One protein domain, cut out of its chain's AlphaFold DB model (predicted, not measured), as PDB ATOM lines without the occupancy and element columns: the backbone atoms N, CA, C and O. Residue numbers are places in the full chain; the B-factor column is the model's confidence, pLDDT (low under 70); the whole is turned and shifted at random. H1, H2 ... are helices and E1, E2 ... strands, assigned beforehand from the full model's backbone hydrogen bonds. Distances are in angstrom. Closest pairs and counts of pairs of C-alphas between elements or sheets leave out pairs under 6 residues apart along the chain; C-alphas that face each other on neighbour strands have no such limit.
ATOM      1  N   LYS A   2     -14.674 -39.632  -6.998       96.44
ATOM      2  CA  LYS A   2     -14.001 -39.890  -8.286       96.44
ATOM      3  C   LYS A   2     -13.248 -38.640  -8.764       96.44
ATOM      4  O   LYS A   2     -13.794 -37.547  -8.691       96.44
ATOM      5  N   ARG A   3     -12.016 -38.799  -9.260       97.44
ATOM      6  CA  ARG A   3     -11.149 -37.690  -9.703       97.44
ATOM      7  C   ARG A   3     -10.869 -37.771 -11.204       97.44
ATOM      8  O   ARG A   3     -10.542 -38.845 -11.710       97.44
ATOM      9  N   TYR A   4     -10.950 -36.639 -11.897       98.06
ATOM     10  CA  TYR A   4     -10.651 -36.511 -13.324       98.06
ATOM     11  C   TYR A   4      -9.515 -35.518 -13.537       98.06
ATOM     12  O   TYR A   4      -9.546 -34.404 -13.026       98.06
ATOM     13  N   TYR A   5      -8.509 -35.890 -14.314       97.38
ATOM     14  CA  TYR A   5      -7.304 -35.083 -14.471       97.38
ATOM     15  C   TYR A   5      -7.170 -34.563 -15.898       97.38
ATOM     16  O   TYR A   5      -7.711 -35.133 -16.850       97.38
ATOM     17  N   LEU A   6      -6.380 -33.503 -16.064       95.62
ATOM     18  CA  LEU A   6      -5.825 -33.180 -17.376       95.62
ATOM     19  C   LEU A   6      -4.948 -34.350 -17.886       95.62
ATOM     20  O   LEU A   6      -4.668 -35.307 -17.163       95.62
ATOM     21  N   PRO A   7      -4.451 -34.303 -19.125       95.44
ATOM     22  CA  PRO A   7      -3.273 -35.069 -19.522       95.44
ATOM     23  C   PRO A   7      -2.027 -34.691 -18.706       95.44
ATOM     24  O   PRO A   7      -1.917 -33.569 -18.206       95.44
ATOM     25  N   GLU A   8      -1.093 -35.631 -18.556       94.50
ATOM     26  CA  GLU A   8       0.208 -35.373 -17.926       94.50
ATOM     27  C   GLU A   8       1.014 -34.321 -18.697       94.50
ATOM     28  O   GLU A   8       0.872 -34.180 -19.915       94.50
ATOM     29  N   MET A   9       1.906 -33.600 -18.007       92.00
ATOM     30  CA  MET A   9       2.669 -32.512 -18.634       92.00
ATOM     31  C   MET A   9       3.560 -32.999 -19.787       92.00
ATOM     32  O   MET A   9       3.785 -32.266 -20.749       92.00
ATOM     33  N   SER A  10       3.993 -34.263 -19.756       94.75
ATOM     34  CA  SER A  10       4.723 -34.917 -20.852       94.75
ATOM     35  C   SER A  10       3.957 -34.899 -22.182       94.75
ATOM     36  O   SER A  10       4.564 -34.711 -23.234       94.75
ATOM     37  N   VAL A  11       2.622 -35.003 -22.150       94.56
ATOM     38  CA  VAL A  11       1.762 -34.919 -23.342       94.56
ATOM     39  C   VAL A  11       1.820 -33.525 -23.966       94.56
ATOM     40  O   VAL A  11       1.711 -33.377 -25.183       94.56
ATOM     41  N   PHE A  12       2.002 -32.497 -23.140       95.50
ATOM     42  CA  PHE A  12       2.015 -31.102 -23.558       95.50
ATOM     43  C   PHE A  12       3.409 -30.581 -23.918       95.50
ATOM     44  O   PHE A  12       3.528 -29.717 -24.783       95.50
ATOM     45  N   ASN A  13       4.457 -31.110 -23.287       95.06
ATOM     46  CA  ASN A  13       5.843 -30.663 -23.460       95.06
ATOM     47  C   ASN A  13       6.415 -30.911 -24.860       95.06
ATOM     48  O   ASN A  13       7.431 -30.321 -25.207       95.06
ATOM     49  N   ARG A  14       5.747 -31.728 -25.681       95.94
ATOM     50  CA  ARG A  14       6.094 -31.933 -27.096       95.94
ATOM     51  C   ARG A  14       5.693 -30.776 -28.021       95.94
ATOM     52  O   ARG A  14       5.990 -30.829 -29.207       95.94
ATOM     53  N   TYR A  15       4.953 -29.789 -27.517       97.00
ATOM     54  CA  TYR A  15       4.451 -28.664 -28.303       97.00
ATOM     55  C   TYR A  15       5.128 -27.352 -27.912       97.00
ATOM     56  O   TYR A  15       5.424 -27.116 -26.740       97.00
ATOM     57  N   GLU A  16       5.243 -26.448 -28.886       97.31
ATOM     58  CA  GLU A  16       5.652 -25.057 -28.670       97.31
ATOM     59  C   GLU A  16       4.819 -24.373 -27.567       97.31
ATOM     60  O   GLU A  16       3.599 -24.587 -27.503       97.31
ATOM     61  N   PRO A  17       5.407 -23.483 -26.738       95.88
ATOM     62  CA  PRO A  17       4.739 -22.902 -25.570       95.88
ATOM     63  C   PRO A  17       3.358 -22.294 -25.853       95.88
ATOM     64  O   PRO A  17       2.413 -22.508 -25.090       95.88
ATOM     65  N   ARG A  18       3.202 -21.579 -26.975       95.69
ATOM     66  CA  ARG A  18       1.918 -20.971 -27.371       95.69
ATOM     67  C   ARG A  18       0.848 -22.021 -27.680       95.69
ATOM     68  O   ARG A  18      -0.315 -21.833 -27.322       95.69
ATOM     69  N   VAL A  19       1.226 -23.109 -28.351       96.38
ATOM     70  CA  VAL A  19       0.322 -24.217 -28.696       96.38
ATOM     71  C   VAL A  19      -0.031 -25.001 -27.437       96.38
ATOM     72  O   VAL A  19      -1.211 -25.219 -27.170       96.38
ATOM     73  N   ARG A  20       0.971 -25.322 -26.614       95.81
ATOM     74  CA  ARG A  20       0.804 -25.948 -25.300       95.81
ATOM     75  C   ARG A  20      -0.223 -25.214 -24.435       95.81
ATOM     76  O   ARG A  20      -1.182 -25.834 -23.984       95.81
ATOM     77  N   ASN A  21      -0.076 -23.901 -24.250       93.19
ATOM     78  CA  ASN A  21      -0.981 -23.126 -23.394       93.19
ATOM     79  C   ASN A  21      -2.422 -23.128 -23.927       93.19
ATOM     80  O   ASN A  21      -3.372 -23.241 -23.154       93.19
ATOM     81  N   ARG A  22      -2.602 -23.070 -25.255       94.00
ATOM     82  CA  ARG A  22      -3.928 -23.184 -25.888       94.00
ATOM     83  C   ARG A  22      -4.552 -24.561 -25.687       94.00
ATOM     84  O   ARG A  22      -5.751 -24.637 -25.424       94.00
ATOM     85  N   LEU A  23      -3.762 -25.629 -25.800       95.94
ATOM     86  CA  LEU A  23      -4.228 -26.994 -25.555       95.94
ATOM     87  C   LEU A  23      -4.665 -27.160 -24.100       95.94
ATOM     88  O   LEU A  23      -5.792 -27.587 -23.860       95.94
ATOM     89  N   ILE A  24      -3.829 -26.748 -23.145       94.38
ATOM     90  CA  ILE A  24      -4.143 -26.787 -21.710       94.38
ATOM     91  C   ILE A  24      -5.444 -26.023 -21.428       94.38
ATOM     92  O   ILE A  24      -6.367 -26.587 -20.842       94.38
ATOM     93  N   ALA A  25      -5.581 -24.792 -21.928       93.25
ATOM     94  CA  ALA A  25      -6.811 -24.010 -21.785       93.25
ATOM     95  C   ALA A  25      -8.036 -24.701 -22.423       93.25
ATOM     96  O   ALA A  25      -9.142 -24.648 -21.888       93.25
ATOM     97  N   GLY A  26      -7.858 -25.379 -23.561       94.88
ATOM     98  CA  GLY A  26      -8.895 -26.196 -24.193       94.88
ATOM     99  C   GLY A  26      -9.345 -27.371 -23.320       94.88
ATOM    100  O   GLY A  26     -10.546 -27.584 -23.161       94.88
ATOM    101  N   TYR A  27      -8.401 -28.093 -22.712       95.81
ATOM    102  CA  TYR A  27      -8.704 -29.175 -21.771       95.81
ATOM    103  C   TYR A  27      -9.415 -28.665 -20.520       95.81
ATOM    104  O   TYR A  27     -10.414 -29.264 -20.128       95.81
ATOM    105  N   HIS A  28      -8.959 -27.547 -19.942       95.38
ATOM    106  CA  HIS A  28      -9.648 -26.920 -18.815       95.38
ATOM    107  C   HIS A  28     -11.098 -26.586 -19.169       95.38
ATOM    108  O   HIS A  28     -12.000 -27.011 -18.459       95.38
ATOM    109  N   ARG A  29     -11.350 -25.927 -20.309       94.81
ATOM    110  CA  ARG A  29     -12.722 -25.625 -20.757       94.81
ATOM    111  C   ARG A  29     -13.582 -26.878 -20.922       94.81
ATOM    112  O   ARG A  29     -14.736 -26.870 -20.519       94.81
ATOM    113  N   LYS A  30     -13.026 -27.946 -21.503       95.62
ATOM    114  CA  LYS A  30     -13.745 -29.209 -21.734       95.62
ATOM    115  C   LYS A  30     -14.073 -29.955 -20.439       95.62
ATOM    116  O   LYS A  30     -15.104 -30.616 -20.381       95.62
ATOM    117  N   LEU A  31     -13.182 -29.921 -19.450       96.69
ATOM    118  CA  LEU A  31     -13.410 -30.567 -18.155       96.69
ATOM    119  C   LEU A  31     -14.338 -29.725 -17.278       96.69
ATOM    120  O   LEU A  31     -15.288 -30.267 -16.731       96.69
ATOM    121  N   ALA A  32     -14.140 -28.405 -17.236       95.62
ATOM    122  CA  ALA A  32     -15.024 -27.485 -16.524       95.62
ATOM    123  C   ALA A  32     -16.461 -27.509 -17.071       95.62
ATOM    124  O   ALA A  32     -17.398 -27.333 -16.316       95.62
ATOM    125  N   SER A  33     -16.669 -27.782 -18.364       94.69
ATOM    126  CA  SER A  33     -18.023 -27.930 -18.925       94.69
ATOM    127  C   SER A  33     -18.693 -29.277 -18.624       94.69
ATOM    128  O   SER A  33     -19.764 -29.547 -19.165       94.69
ATOM    129  N   LYS A  34     -18.014 -30.185 -17.921       95.94
ATOM    130  CA  LYS A  34     -18.481 -31.554 -17.656       95.94
ATOM    131  C   LYS A  34     -18.517 -31.902 -16.179       95.94
ATOM    132  O   LYS A  34     -19.153 -32.895 -15.845       95.94
ATOM    133  N   HIS A  35     -17.780 -31.157 -15.365       97.12
ATOM    134  CA  HIS A  35     -17.584 -31.465 -13.966       97.12
ATOM    135  C   HIS A  35     -17.856 -30.257 -13.101       97.12
ATOM    136  O   HIS A  35     -17.401 -29.162 -13.430       97.12
ATOM    137  N   ARG A  36     -18.515 -30.494 -11.970       95.94
ATOM    138  CA  ARG A  36     -18.999 -29.436 -11.081       95.94
ATOM    139  C   ARG A  36     -17.877 -28.630 -10.434       95.94
ATOM    140  O   ARG A  36     -17.966 -27.408 -10.349       95.94
ATOM    141  N   TYR A  37     -16.812 -29.298  -9.995       97.56
ATOM    142  CA  TYR A  37     -15.723 -28.654  -9.266       97.56
ATOM    143  C   TYR A  37     -14.360 -28.910  -9.890       97.56
ATOM    144  O   TYR A  37     -14.069 -30.003 -10.378       97.56
ATOM    145  N   PHE A  38     -13.497 -27.901  -9.802       97.25
ATOM    146  CA  PHE A  38     -12.061 -28.015 -10.006       97.25
ATOM    147  C   PHE A  38     -11.341 -27.780  -8.679       97.25
ATOM    148  O   PHE A  38     -11.467 -26.718  -8.082       97.25
ATOM    149  N   VAL A  39     -10.573 -28.764  -8.225       97.44
ATOM    150  CA  VAL A  39      -9.862 -28.747  -6.947       97.44
ATOM    151  C   VAL A  39      -8.369 -28.584  -7.206       97.44
ATOM    152  O   VAL A  39      -7.782 -29.333  -7.994       97.44
ATOM    153  N   ARG A  40      -7.737 -27.625  -6.526       95.75
ATOM    154  CA  ARG A  40      -6.279 -27.449  -6.515       95.75
ATOM    155  C   ARG A  40      -5.755 -27.322  -5.093       95.75
ATOM    156  O   ARG A  40      -6.390 -26.698  -4.254       95.75
ATOM    157  N   TYR A  41      -4.579 -27.878  -4.848       94.94
ATOM    158  CA  TYR A  41      -3.902 -27.760  -3.564       94.94
ATOM    159  C   TYR A  41      -3.131 -26.444  -3.497       94.94
ATOM    160  O   TYR A  41      -2.551 -26.008  -4.495       94.94
ATOM    161  N   GLN A  42      -3.157 -25.800  -2.334       89.06
ATOM    162  CA  GLN A  42      -2.494 -24.520  -2.097       89.06
ATOM    163  C   GLN A  42      -1.050 -24.706  -1.637       89.06
ATOM    164  O   GLN A  42      -0.158 -24.004  -2.108       89.06
ATOM    165  N   LEU A  43      -0.829 -25.659  -0.727       86.25
ATOM    166  CA  LEU A  43       0.473 -25.891  -0.096       86.25
ATOM    167  C   LEU A  43       1.152 -27.182  -0.568       86.25
ATOM    168  O   LEU A  43       2.370 -27.322  -0.449       86.25
ATOM    169  N   SER A  44       0.392 -28.125  -1.132       87.38
ATOM    170  CA  SER A  44       0.922 -29.404  -1.602       87.38
ATOM    171  C   SER A  44       1.232 -29.387  -3.105       87.38
ATOM    172  O   SER A  44       0.682 -28.604  -3.880       87.38
ATOM    173  N   LYS A  45       2.123 -30.290  -3.538       86.56
ATOM    174  CA  LYS A  45       2.437 -30.521  -4.963       86.56
ATOM    175  C   LYS A  45       1.503 -31.543  -5.613       86.56
ATOM    176  O   LYS A  45       1.813 -32.056  -6.690       86.56
ATOM    177  N   GLU A  46       0.399 -31.887  -4.955       91.94
ATOM    178  CA  GLU A  46      -0.562 -32.814  -5.529       91.94
ATOM    179  C   GLU A  46      -1.219 -32.232  -6.776       91.94
ATOM    180  O   GLU A  46      -1.398 -31.025  -6.958       91.94
ATOM    181  N   ARG A  47      -1.565 -33.141  -7.680       93.94
ATOM    182  CA  ARG A  47      -2.080 -32.778  -8.985       93.94
ATOM    183  C   ARG A  47      -3.520 -32.271  -8.858       93.94
ATOM    184  O   ARG A  47      -4.349 -32.985  -8.294       93.94
ATOM    185  N   PRO A  48      -3.853 -31.098  -9.424       95.81
ATOM    186  CA  PRO A  48      -5.219 -30.607  -9.405       95.81
ATOM    187  C   PRO A  48      -6.124 -31.497 -10.265       95.81
ATOM    188  O   PRO A  48      -5.687 -32.079 -11.266       95.81
ATOM    189  N   PHE A  49      -7.392 -31.587  -9.885       97.69
ATOM    190  CA  PHE A  49      -8.351 -32.501 -10.496       97.69
ATOM    191  C   PHE A  49      -9.751 -31.901 -10.551       97.69
ATOM    192  O   PHE A  49     -10.061 -30.923  -9.886       97.69
ATOM    193  N   TYR A  50     -10.605 -32.511 -11.358       98.25
ATOM    194  CA  TYR A  50     -12.026 -32.230 -11.437       98.25
ATOM    195  C   TYR A  50     -12.810 -33.333 -10.745       98.25
ATOM    196  O   TYR A  50     -12.374 -34.488 -10.708       98.25
ATOM    197  N   THR A  51     -13.971 -32.981 -10.214       98.12
ATOM    198  CA  THR A  51     -14.849 -33.913  -9.513       98.12
ATOM    199  C   THR A  51     -16.300 -33.454  -9.593       98.12
ATOM    200  O   THR A  51     -16.581 -32.265  -9.745       98.12
ATOM    201  N   ASP A  52     -17.194 -34.428  -9.463       97.81
ATOM    202  CA  ASP A  52     -18.642 -34.244  -9.342       97.81
ATOM    203  C   ASP A  52     -19.137 -34.541  -7.919       97.81
ATOM    204  O   ASP A  52     -20.335 -34.490  -7.667       97.81
ATOM    205  N   ALA A  53     -18.224 -34.887  -7.004       97.12
ATOM    206  CA  ALA A  53     -18.562 -35.147  -5.609       97.12
ATOM    207  C   ALA A  53     -19.121 -33.890  -4.935       97.12
ATOM    208  O   ALA A  53     -18.681 -32.770  -5.223       97.12
ATOM    209  N   ASP A  54     -20.064 -34.085  -4.020       95.75
ATOM    210  CA  ASP A  54     -20.612 -32.988  -3.234       95.75
ATOM    211  C   ASP A  54     -19.565 -32.412  -2.277       95.75
ATOM    212  O   ASP A  54     -18.646 -33.101  -1.836       95.75
ATOM    213  N   LEU A  55     -19.711 -31.134  -1.910       94.25
ATOM    214  CA  LEU A  55     -18.775 -30.467  -0.997       94.25
ATOM    215  C   LEU A  55     -18.648 -31.207   0.343       94.25
ATOM    216  O   LEU A  55     -17.549 -31.290   0.884       94.25
ATOM    217  N   SER A  56     -19.737 -31.812   0.831       94.06
ATOM    218  CA  SER A  56     -19.758 -32.641   2.043       94.06
ATOM    219  C   SER A  56     -18.909 -33.913   1.941       94.06
ATOM    220  O   SER A  56     -18.505 -34.446   2.968       94.06
ATOM    221  N   GLU A  57     -18.603 -34.394   0.733       95.19
ATOM    222  CA  GLU A  57     -17.655 -35.492   0.514       95.19
ATOM    223  C   GLU A  57     -16.208 -35.004   0.370       95.19
ATOM    224  O   GLU A  57     -15.281 -35.778   0.600       95.19
ATOM    225  N   ILE A  58     -16.002 -33.756  -0.067       94.81
ATOM    226  CA  ILE A  58     -14.674 -33.189  -0.347       94.81
ATOM    227  C   ILE A  58     -14.046 -32.635   0.934       94.81
ATOM    228  O   ILE A  58     -12.915 -32.988   1.266       94.81
ATOM    229  N   ILE A  59     -14.784 -31.774   1.638       93.50
ATOM    230  CA  ILE A  59     -14.301 -30.983   2.779       93.50
ATOM    231  C   ILE A  59     -13.749 -31.857   3.922       93.50
ATOM    232  O   ILE A  59     -12.702 -31.510   4.454       93.50
ATOM    233  N   PRO A  60     -14.356 -33.003   4.302       92.75
ATOM    234  CA  PRO A  60     -13.855 -33.785   5.438       92.75
ATOM    235  C   PRO A  60     -12.552 -34.550   5.175       92.75
ATOM    236  O   PRO A  60     -11.948 -35.056   6.117       92.75
ATOM    237  N   VAL A  61     -12.152 -34.717   3.910       94.19
ATOM    238  CA  VAL A  61     -11.038 -35.604   3.520       94.19
ATOM    239  C   VAL A  61      -9.885 -34.874   2.840       94.19
ATOM    240  O   VAL A  61      -8.858 -35.497   2.578       94.19
ATOM    241  N   LEU A  62     -10.043 -33.585   2.536       94.50
ATOM    242  CA  LEU A  62      -9.010 -32.738   1.951       94.50
ATOM    243  C   LEU A  62      -8.911 -31.418   2.711       94.50
ATOM    244  O   LEU A  62      -9.927 -30.838   3.077       94.50
ATOM    245  N   ASP A  63      -7.685 -30.929   2.869       94.50
ATOM    246  CA  ASP A  63      -7.373 -29.651   3.507       94.50
ATOM    247  C   ASP A  63      -6.270 -28.923   2.719       94.50
ATOM    248  O   ASP A  63      -5.622 -29.522   1.855       94.50
ATOM    249  N   ASP A  64      -6.082 -27.633   2.990       95.44
ATOM    250  CA  ASP A  64      -5.189 -26.727   2.251       95.44
ATOM    251  C   ASP A  64      -5.459 -26.727   0.734       95.44
ATOM    252  O   ASP A  64      -4.546 -26.779  -0.104       95.44
ATOM    253  N   ILE A  65      -6.742 -26.682   0.369       96.50
ATOM    254  CA  ILE A  65      -7.221 -26.711  -1.016       96.50
ATOM    255  C   ILE A  65      -8.074 -25.493  -1.362       96.50
ATOM    256  O   ILE A  65      -8.708 -24.862  -0.520       96.50
ATOM    257  N   GLU A  66      -8.147 -25.211  -2.656       96.50
ATOM    258  CA  GLU A  66      -9.183 -24.386  -3.256       96.50
ATOM    259  C   GLU A  66     -10.066 -25.248  -4.158       96.50
ATOM    260  O   GLU A  66      -9.573 -25.998  -5.007       96.50
ATOM    261  N   ILE A  67     -11.375 -25.106  -3.991       97.19
ATOM    262  CA  ILE A  67     -12.417 -25.754  -4.781       97.19
ATOM    263  C   ILE A  67     -13.105 -24.665  -5.599       97.19
ATOM    264  O   ILE A  67     -13.777 -23.803  -5.047       97.19
ATOM    265  N   ILE A  68     -12.957 -24.691  -6.916       96.31
ATOM    266  CA  ILE A  68     -13.574 -23.730  -7.832       96.31
ATOM    267  C   ILE A  68     -14.844 -24.343  -8.414       96.31
ATOM    268  O   ILE A  68     -14.812 -25.463  -8.926       96.31
ATOM    269  N   ASN A  69     -15.951 -23.606  -8.357       95.75
ATOM    270  CA  ASN A  69     -17.234 -24.008  -8.921       95.75
ATOM    271  C   ASN A  69     -17.253 -23.751 -10.437       95.75
ATOM    272  O   ASN A  69     -17.292 -22.609 -10.901       95.75
ATOM    273  N   CYS A  70     -17.204 -24.825 -11.223       94.56
ATOM    274  CA  CYS A  70     -17.191 -24.765 -12.683       94.56
ATOM    275  C   CYS A  70     -18.562 -24.416 -13.279       94.56
ATOM    276  O   CYS A  70     -18.614 -23.825 -14.360       94.56
ATOM    277  N   ASP A  71     -19.640 -24.747 -12.565       91.12
ATOM    278  CA  ASP A  71     -21.025 -24.487 -12.970       91.12
ATOM    279  C   ASP A  71     -21.515 -23.102 -12.529       91.12
ATOM    280  O   ASP A  71     -22.632 -22.695 -12.857       91.12
ATOM    281  N   TRP A  72     -20.678 -22.347 -11.812       93.75
ATOM    282  CA  TRP A  72     -21.006 -21.000 -11.374       93.75
ATOM    283  C   TRP A  72     -21.350 -20.092 -12.558       93.75
ATOM    284  O   TRP A  72     -20.644 -20.037 -13.574       93.75
ATOM    285  N   THR A  73     -22.415 -19.307 -12.396       90.25
ATOM    286  CA  THR A  73     -22.804 -18.283 -13.363       90.25
ATOM    287  C   THR A  73     -22.996 -16.937 -12.687       90.25
ATOM    288  O   THR A  73     -23.497 -16.841 -11.568       90.25
ATOM    289  N   ALA A  74     -22.717 -15.867 -13.430       88.50
ATOM    290  CA  ALA A  74     -22.904 -14.504 -12.952       88.50
ATOM    291  C   ALA A  74     -24.362 -14.152 -12.589       88.50
ATOM    292  O   ALA A  74     -24.615 -13.108 -11.997       88.50
ATOM    293  N   LYS A  75     -25.350 -14.996 -12.918       88.81
ATOM    294  CA  LYS A  75     -26.746 -14.771 -12.510       88.81
ATOM    295  C   LYS A  75     -26.966 -14.997 -11.017       88.81
ATOM    296  O   LYS A  75     -27.867 -14.370 -10.464       88.81
ATOM    297  N   GLU A  76     -26.156 -15.846 -10.396       86.19
ATOM    298  CA  GLU A  76     -26.266 -16.273  -8.994       86.19
ATOM    299  C   GLU A  76     -25.064 -15.796  -8.170       86.19
ATOM    300  O   GLU A  76     -24.786 -16.319  -7.095       86.19
ATOM    301  N   TRP A  77     -24.360 -14.779  -8.676       90.44
ATOM    302  CA  TRP A  77     -23.084 -14.303  -8.149       90.44
ATOM    303  C   TRP A  77     -23.106 -13.951  -6.658       90.44
ATOM    304  O   TRP A  77     -22.087 -14.083  -5.993       90.44
ATOM    305  N   ASN A  78     -24.256 -13.509  -6.141       87.75
ATOM    306  CA  ASN A  78     -24.451 -13.091  -4.755       87.75
ATOM    307  C   ASN A  78     -24.996 -14.200  -3.838       87.75
ATOM    308  O   ASN A  78     -25.136 -13.967  -2.642       87.75
ATOM    309  N   ASN A  79     -25.316 -15.373  -4.391       89.44
ATOM    310  CA  ASN A  79     -25.910 -16.496  -3.663       89.44
ATOM    311  C   ASN A  79     -24.989 -17.717  -3.642       89.44
ATOM    312  O   ASN A  79     -24.922 -18.424  -2.642       89.44
ATOM    313  N   THR A  80     -24.302 -17.976  -4.753       92.75
ATOM    314  CA  THR A  80     -23.447 -19.147  -4.916       92.75
ATOM    315  C   THR A  80     -21.985 -18.711  -4.935       92.75
ATOM    316  O   THR A  80     -21.610 -17.900  -5.790       92.75
ATOM    317  N   PRO A  81     -21.142 -19.264  -4.047       95.12
ATOM    318  CA  PRO A  81     -19.708 -19.025  -4.080       95.12
ATOM    319  C   PRO A  81     -19.104 -19.439  -5.422       95.12
ATOM    320  O   PRO A  81     -19.442 -20.480  -5.999       95.12
ATOM    321  N   TRP A  82     -18.187 -18.614  -5.914       95.75
ATOM    322  CA  TRP A  82     -17.381 -18.932  -7.087       95.75
ATOM    323  C   TRP A  82     -16.302 -19.960  -6.739       95.75
ATOM    324  O   TRP A  82     -16.008 -20.858  -7.530       95.75
ATOM    325  N   ASN A  83     -15.736 -19.858  -5.539       95.75
ATOM    326  CA  ASN A  83     -14.806 -20.827  -4.984       95.75
ATOM    327  C   ASN A  83     -14.978 -20.986  -3.471       95.75
ATOM    328  O   ASN A  83     -15.606 -20.175  -2.791       95.75
ATOM    329  N   TYR A  84     -14.370 -22.050  -2.968       96.50
ATOM    330  CA  TYR A  84     -14.223 -22.367  -1.563       96.50
ATOM    331  C   TYR A  84     -12.739 -22.569  -1.273       96.50
ATOM    332  O   TYR A  84     -12.031 -23.191  -2.066       96.50
ATOM    333  N   PHE A  85     -12.280 -22.095  -0.129       95.75
ATOM    334  CA  PHE A  85     -10.978 -22.414   0.431       95.75
ATOM    335  C   PHE A  85     -11.189 -23.292   1.654       95.75
ATOM    336  O   PHE A  85     -11.965 -22.929   2.536       95.75
ATOM    337  N   VAL A  86     -10.521 -24.442   1.691       95.19
ATOM    338  CA  VAL A  86     -10.514 -25.334   2.853       95.19
ATOM    339  C   VAL A  86      -9.119 -25.279   3.450       95.19
ATOM    340  O   VAL A  86      -8.147 -25.588   2.759       95.19
ATOM    341  N   THR A  87      -9.019 -24.808   4.689       92.88
ATOM    342  CA  THR A  87      -7.739 -24.630   5.385       92.88
ATOM    343  C   THR A  87      -7.932 -24.856   6.877       92.88
ATOM    344  O   THR A  87      -8.766 -24.193   7.500       92.88
ATOM    345  N   SER A  88      -7.135 -25.748   7.466       89.31
ATOM    346  CA  SER A  88      -7.216 -26.111   8.887       89.31
ATOM    347  C   SER A  88      -8.629 -26.546   9.300       89.31
ATOM    348  O   SER A  88      -9.134 -26.141  10.349       89.31
ATOM    349  N   GLY A  89      -9.299 -27.308   8.431       85.62
ATOM    350  CA  GLY A  89     -10.675 -27.780   8.634       85.62
ATOM    351  C   GLY A  89     -11.759 -26.694   8.583       85.62
ATOM    352  O   GLY A  89     -12.918 -26.985   8.871       85.62
ATOM    353  N   LYS A  90     -11.413 -25.450   8.226       91.00
ATOM    354  CA  LYS A  90     -12.365 -24.344   8.042       91.00
ATOM    355  C   LYS A  90     -12.657 -24.122   6.568       91.00
ATOM    356  O   LYS A  90     -11.769 -24.275   5.733       91.00
ATOM    357  N   VAL A  91     -13.884 -23.701   6.271       94.94
ATOM    358  CA  VAL A  91     -14.339 -23.379   4.916       94.94
ATOM    359  C   VAL A  91     -14.531 -21.872   4.792       94.94
ATOM    360  O   VAL A  91     -15.225 -21.254   5.597       94.94
ATOM    361  N   TYR A  92     -13.926 -21.291   3.762       95.62
ATOM    362  CA  TYR A  92     -14.106 -19.893   3.391       95.62
ATOM    363  C   TYR A  92     -14.672 -19.824   1.982       95.62
ATOM    364  O   TYR A  92     -14.126 -20.413   1.054       95.62
ATOM    365  N   GLU A  93     -15.748 -19.082   1.806       97.00
ATOM    366  CA  GLU A  93     -16.407 -18.888   0.523       97.00
ATOM    367  C   GLU A  93     -15.921 -17.595  -0.133       97.00
ATOM    368  O   GLU A  93     -15.856 -16.553   0.525       97.00
ATOM    369  N   GLY A  94     -15.620 -17.639  -1.432       96.38
ATOM    370  CA  GLY A  94     -15.294 -16.466  -2.242       96.38
ATOM    371  C   GLY A  94     -16.381 -16.169  -3.272       96.38
ATOM    372  O   GLY A  94     -16.861 -17.053  -3.986       96.38
ATOM    373  N   TYR A  95     -16.775 -14.900  -3.355       96.06
ATOM    374  CA  TYR A  95     -17.828 -14.406  -4.239       96.06
ATOM    375  C   TYR A  95     -17.228 -13.441  -5.262       96.06
ATOM    376  O   TYR A  95     -16.494 -12.518  -4.901       96.06
ATOM    377  N   LYS A  96     -17.560 -13.634  -6.541       94.06
ATOM    378  CA  LYS A  96     -17.157 -12.757  -7.652       94.06
ATOM    379  C   LYS A  96     -18.279 -11.804  -8.042       94.06
ATOM    380  O   LYS A  96     -19.433 -12.040  -7.707       94.06
ATOM    381  N   ASP A  97     -17.938 -10.733  -8.752       89.62
ATOM    382  CA  ASP A  97     -18.920  -9.751  -9.210       89.62
ATOM    383  C   ASP A  97     -19.842 -10.301 -10.322       89.62
ATOM    384  O   ASP A  97     -19.605 -11.350 -10.924       89.62
ATOM    385  N   ILE A  98     -20.901  -9.552 -10.632       88.62
ATOM    386  CA  ILE A  98     -21.868  -9.872 -11.697       88.62
ATOM    387  C   ILE A  98     -21.271  -9.879 -13.122       88.62
ATOM    388  O   ILE A  98     -21.937 -10.295 -14.067       88.62
ATOM    389  N   ASN A  99     -20.045  -9.398 -13.316       88.50
ATOM    390  CA  ASN A  99     -19.383  -9.348 -14.621       88.50
ATOM    391  C   ASN A  99     -18.312 -10.436 -14.767       88.50
ATOM    392  O   ASN A  99     -17.729 -10.583 -15.844       88.50
ATOM    393  N   ALA A 100     -18.048 -11.195 -13.704       90.00
ATOM    394  CA  ALA A 100     -17.026 -12.213 -13.687       90.00
ATOM    395  C   ALA A 100     -17.343 -13.352 -14.656       90.00
ATOM    396  O   ALA A 100     -18.489 -13.770 -14.859       90.00
ATOM    397  N   LEU A 101     -16.280 -13.878 -15.257       89.38
ATOM    398  CA  LEU A 101     -16.377 -15.010 -16.159       89.38
ATOM    399  C   LEU A 101     -16.408 -16.330 -15.371       89.38
ATOM    400  O   LEU A 101     -15.680 -16.481 -14.385       89.38
ATOM    401  N   PRO A 102     -17.190 -17.324 -15.833       87.50
ATOM    402  CA  PRO A 102     -17.106 -18.683 -15.312       87.50
ATOM    403  C   PRO A 102     -15.691 -19.255 -15.428       87.50
ATOM    404  O   PRO A 102     -14.899 -18.846 -16.290       87.50
ATOM    405  N   PHE A 103     -15.387 -20.249 -14.594       86.94
ATOM    406  CA  PHE A 103     -14.076 -20.889 -14.591       86.94
ATOM    407  C   PHE A 103     -13.662 -21.394 -15.989       86.94
ATOM    408  O   PHE A 103     -14.478 -21.809 -16.815       86.94
ATOM    409  N   ALA A 104     -12.356 -21.301 -16.265       83.38
ATOM    410  CA  ALA A 104     -11.710 -21.607 -17.542       83.38
ATOM    411  C   ALA A 104     -12.156 -20.760 -18.759       83.38
ATOM    412  O   ALA A 104     -11.701 -21.030 -19.876       83.38
ATOM    413  N   ARG A 105     -12.995 -19.723 -18.585       82.94
ATOM    414  CA  ARG A 105     -13.409 -18.815 -19.678       82.94
ATOM    415  C   ARG A 105     -12.657 -17.484 -19.735       82.94
ATOM    416  O   ARG A 105     -12.810 -16.772 -20.722       82.94
ATOM    417  N   GLY A 106     -11.820 -17.168 -18.751       74.94
ATOM    418  CA  GLY A 106     -10.994 -15.961 -18.755       74.94
ATOM    419  C   GLY A 106     -10.638 -15.494 -17.349       74.94
ATOM    420  O   GLY A 106     -10.690 -16.279 -16.406       74.94
ATOM    421  N   TYR A 107     -10.257 -14.222 -17.231       72.31
ATOM    422  CA  TYR A 107     -10.050 -13.567 -15.941       72.31
ATOM    423  C   TYR A 107     -11.397 -13.335 -15.247       72.31
ATOM    424  O   TYR A 107     -12.335 -12.837 -15.868       72.31
ATOM    425  N   SER A 108     -11.477 -13.695 -13.968       77.94
ATOM    426  CA  SER A 108     -12.719 -13.675 -13.187       77.94
ATOM    427  C   SER A 108     -12.836 -12.471 -12.247       77.94
ATOM    428  O   SER A 108     -13.762 -12.438 -11.446       77.94
ATOM    429  N   GLY A 109     -11.905 -11.512 -12.299       81.12
ATOM    430  CA  GLY A 109     -11.877 -10.398 -11.346       81.12
ATOM    431  C   GLY A 109     -11.397 -10.796  -9.949       81.12
ATOM    432  O   GLY A 109     -11.142 -11.970  -9.662       81.12
ATOM    433  N   ASP A 110     -11.288  -9.800  -9.076       85.94
ATOM    434  CA  ASP A 110     -11.076  -9.996  -7.641       85.94
ATOM    435  C   ASP A 110     -12.378 -10.434  -6.949       85.94
ATOM    436  O   ASP A 110     -13.471 -10.319  -7.509       85.94
ATOM    437  N   ASP A 111     -12.263 -10.983  -5.740       91.88
ATOM    438  CA  ASP A 111     -13.443 -11.305  -4.934       91.88
ATOM    439  C   ASP A 111     -14.106 -10.016  -4.440       91.88
ATOM    440  O   ASP A 111     -13.440  -9.134  -3.897       91.88
ATOM    441  N   VAL A 112     -15.426  -9.926  -4.583       95.00
ATOM    442  CA  VAL A 112     -16.243  -8.838  -4.016       95.00
ATOM    443  C   VAL A 112     -16.740  -9.158  -2.611       95.00
ATOM    444  O   VAL A 112     -17.163  -8.262  -1.881       95.00
ATOM    445  N   GLY A 113     -16.671 -10.425  -2.207       96.06
ATOM    446  CA  GLY A 113     -17.036 -10.855  -0.867       96.06
ATOM    447  C   GLY A 113     -16.321 -12.131  -0.462       96.06
ATOM    448  O   GLY A 113     -16.098 -13.011  -1.294       96.06
ATOM    449  N   LYS A 114     -15.997 -12.229   0.826       96.06
ATOM    450  CA  LYS A 114     -15.557 -13.472   1.453       96.06
ATOM    451  C   LYS A 114     -16.368 -13.750   2.705       96.06
ATOM    452  O   LYS A 114     -16.671 -12.825   3.466       96.06
ATOM    453  N   ARG A 115     -16.731 -15.013   2.894       95.56
ATOM    454  CA  ARG A 115     -17.685 -15.445   3.916       95.56
ATOM    455  C   ARG A 115     -17.213 -16.708   4.631       95.56
ATOM    456  O   ARG A 115     -16.594 -17.571   4.018       95.56
ATOM    457  N   THR A 116     -17.513 -16.787   5.918       93.31
ATOM    458  CA  THR A 116     -17.469 -18.002   6.743       93.31
ATOM    459  C   THR A 116     -18.891 -18.353   7.196       93.31
ATOM    460  O   THR A 116     -19.859 -17.679   6.822       93.31
ATOM    461  N   ASP A 117     -19.032 -19.376   8.039       87.88
ATOM    462  CA  ASP A 117     -20.313 -19.723   8.669       87.88
ATOM    463  C   ASP A 117     -20.906 -18.552   9.477       87.88
ATOM    464  O   ASP A 117     -22.121 -18.360   9.484       87.88
TER     465      ASP A 117
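Overview. This is residues 2 to 117 of the 212 residues of an uncharacterized protein of Bacillus wiedmannii (UniProt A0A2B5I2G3). One strongly twisted sheet of six antiparallel strands makes the body, and the long helix H2 runs from near its E2 and E1 end away from the sheet as an arm, with the short helix H1 packed on it. The small helix H3 only grazes the sheet, and two long links, residues 70 to 82 and 97 to 110, join strands of the meander. The printed part has 116 residues with three named helices and six named strands, in the chain order H1 H2 E1 E2 H3 E3 E4 E5 E6, and the sheet's order is E2 E1 E3 E4 E5 E6. The class is mixed, helices and strands, with under half of the residues in named elements. The whole is compact, with a radius of gyration of the C-alphas of 14.7 A and spans of 46 by 33 by 23 A.

Along the chain. The sheet holds E2, residues 49 to 51; E1, residues 37 to 41, 13.2 A long; E3, residues 65 to 69, 13.0 A; E4, residues 83 to 87, 13.1 A; E5, residues 90 to 96, 20.1 A; and E6, residues 111 to 116, 14.1 A. H2, residues 17 to 32, is 22.2 A long and ends at C-alpha 32 (-15.024, -27.485, -16.524). H1 is residues 9 to 13, beginning at C-alpha 9 (2.669, -32.512, -18.634), and H3 is residues 55 to 58. E6 ends at C-alpha 116 (-17.469, -18.002, 6.743).

Arrangement. E2 and E6 are the edge strands. E1 and E2 form a hairpin, with N 39 and O 49 2.8 A apart. E1 and E3 are antiparallel at 160 degrees, with N 40 and O 66 at 2.9 A. E3 E4 E5 E6 form a meander, each strand the antiparallel neighbour of the one before, and its three successive pairs are hairpins: N 67 and O 84 are 2.8 A apart, N 85 and O 92 2.8 A, and N 93 and O 115 2.8 A. E2, H3 and E3 make a split strand-helix-strand unit, two strands running the same way with E1 between them, and its crossover is right-handed. H3 only grazes the sheet with residues 55 to 58. H2 only grazes it with residues 28 to 32; its closest C-alphas to E2 are those of Leu 31 and Tyr 50, 7.1 A apart. H1 is not on the sheet but touches H2, at residues 20 to 24 of H2 alone; the closest C-alphas, of Phe 12 and Arg 20, are 5.6 A apart. In H1 and H2 every O i to N i+4 pair is within hydrogen-bond range; H3 is too short for such a pair.

Size, cuts and confidence. The two C-alphas farthest apart, those of Arg 14 and Asp 117, are 46.1 A apart. The printed part has no cut. The links E3 to E4 and E5 to E6 are long. Mean pLDDT of the printed part is 93.1, and no printed residue is under 70.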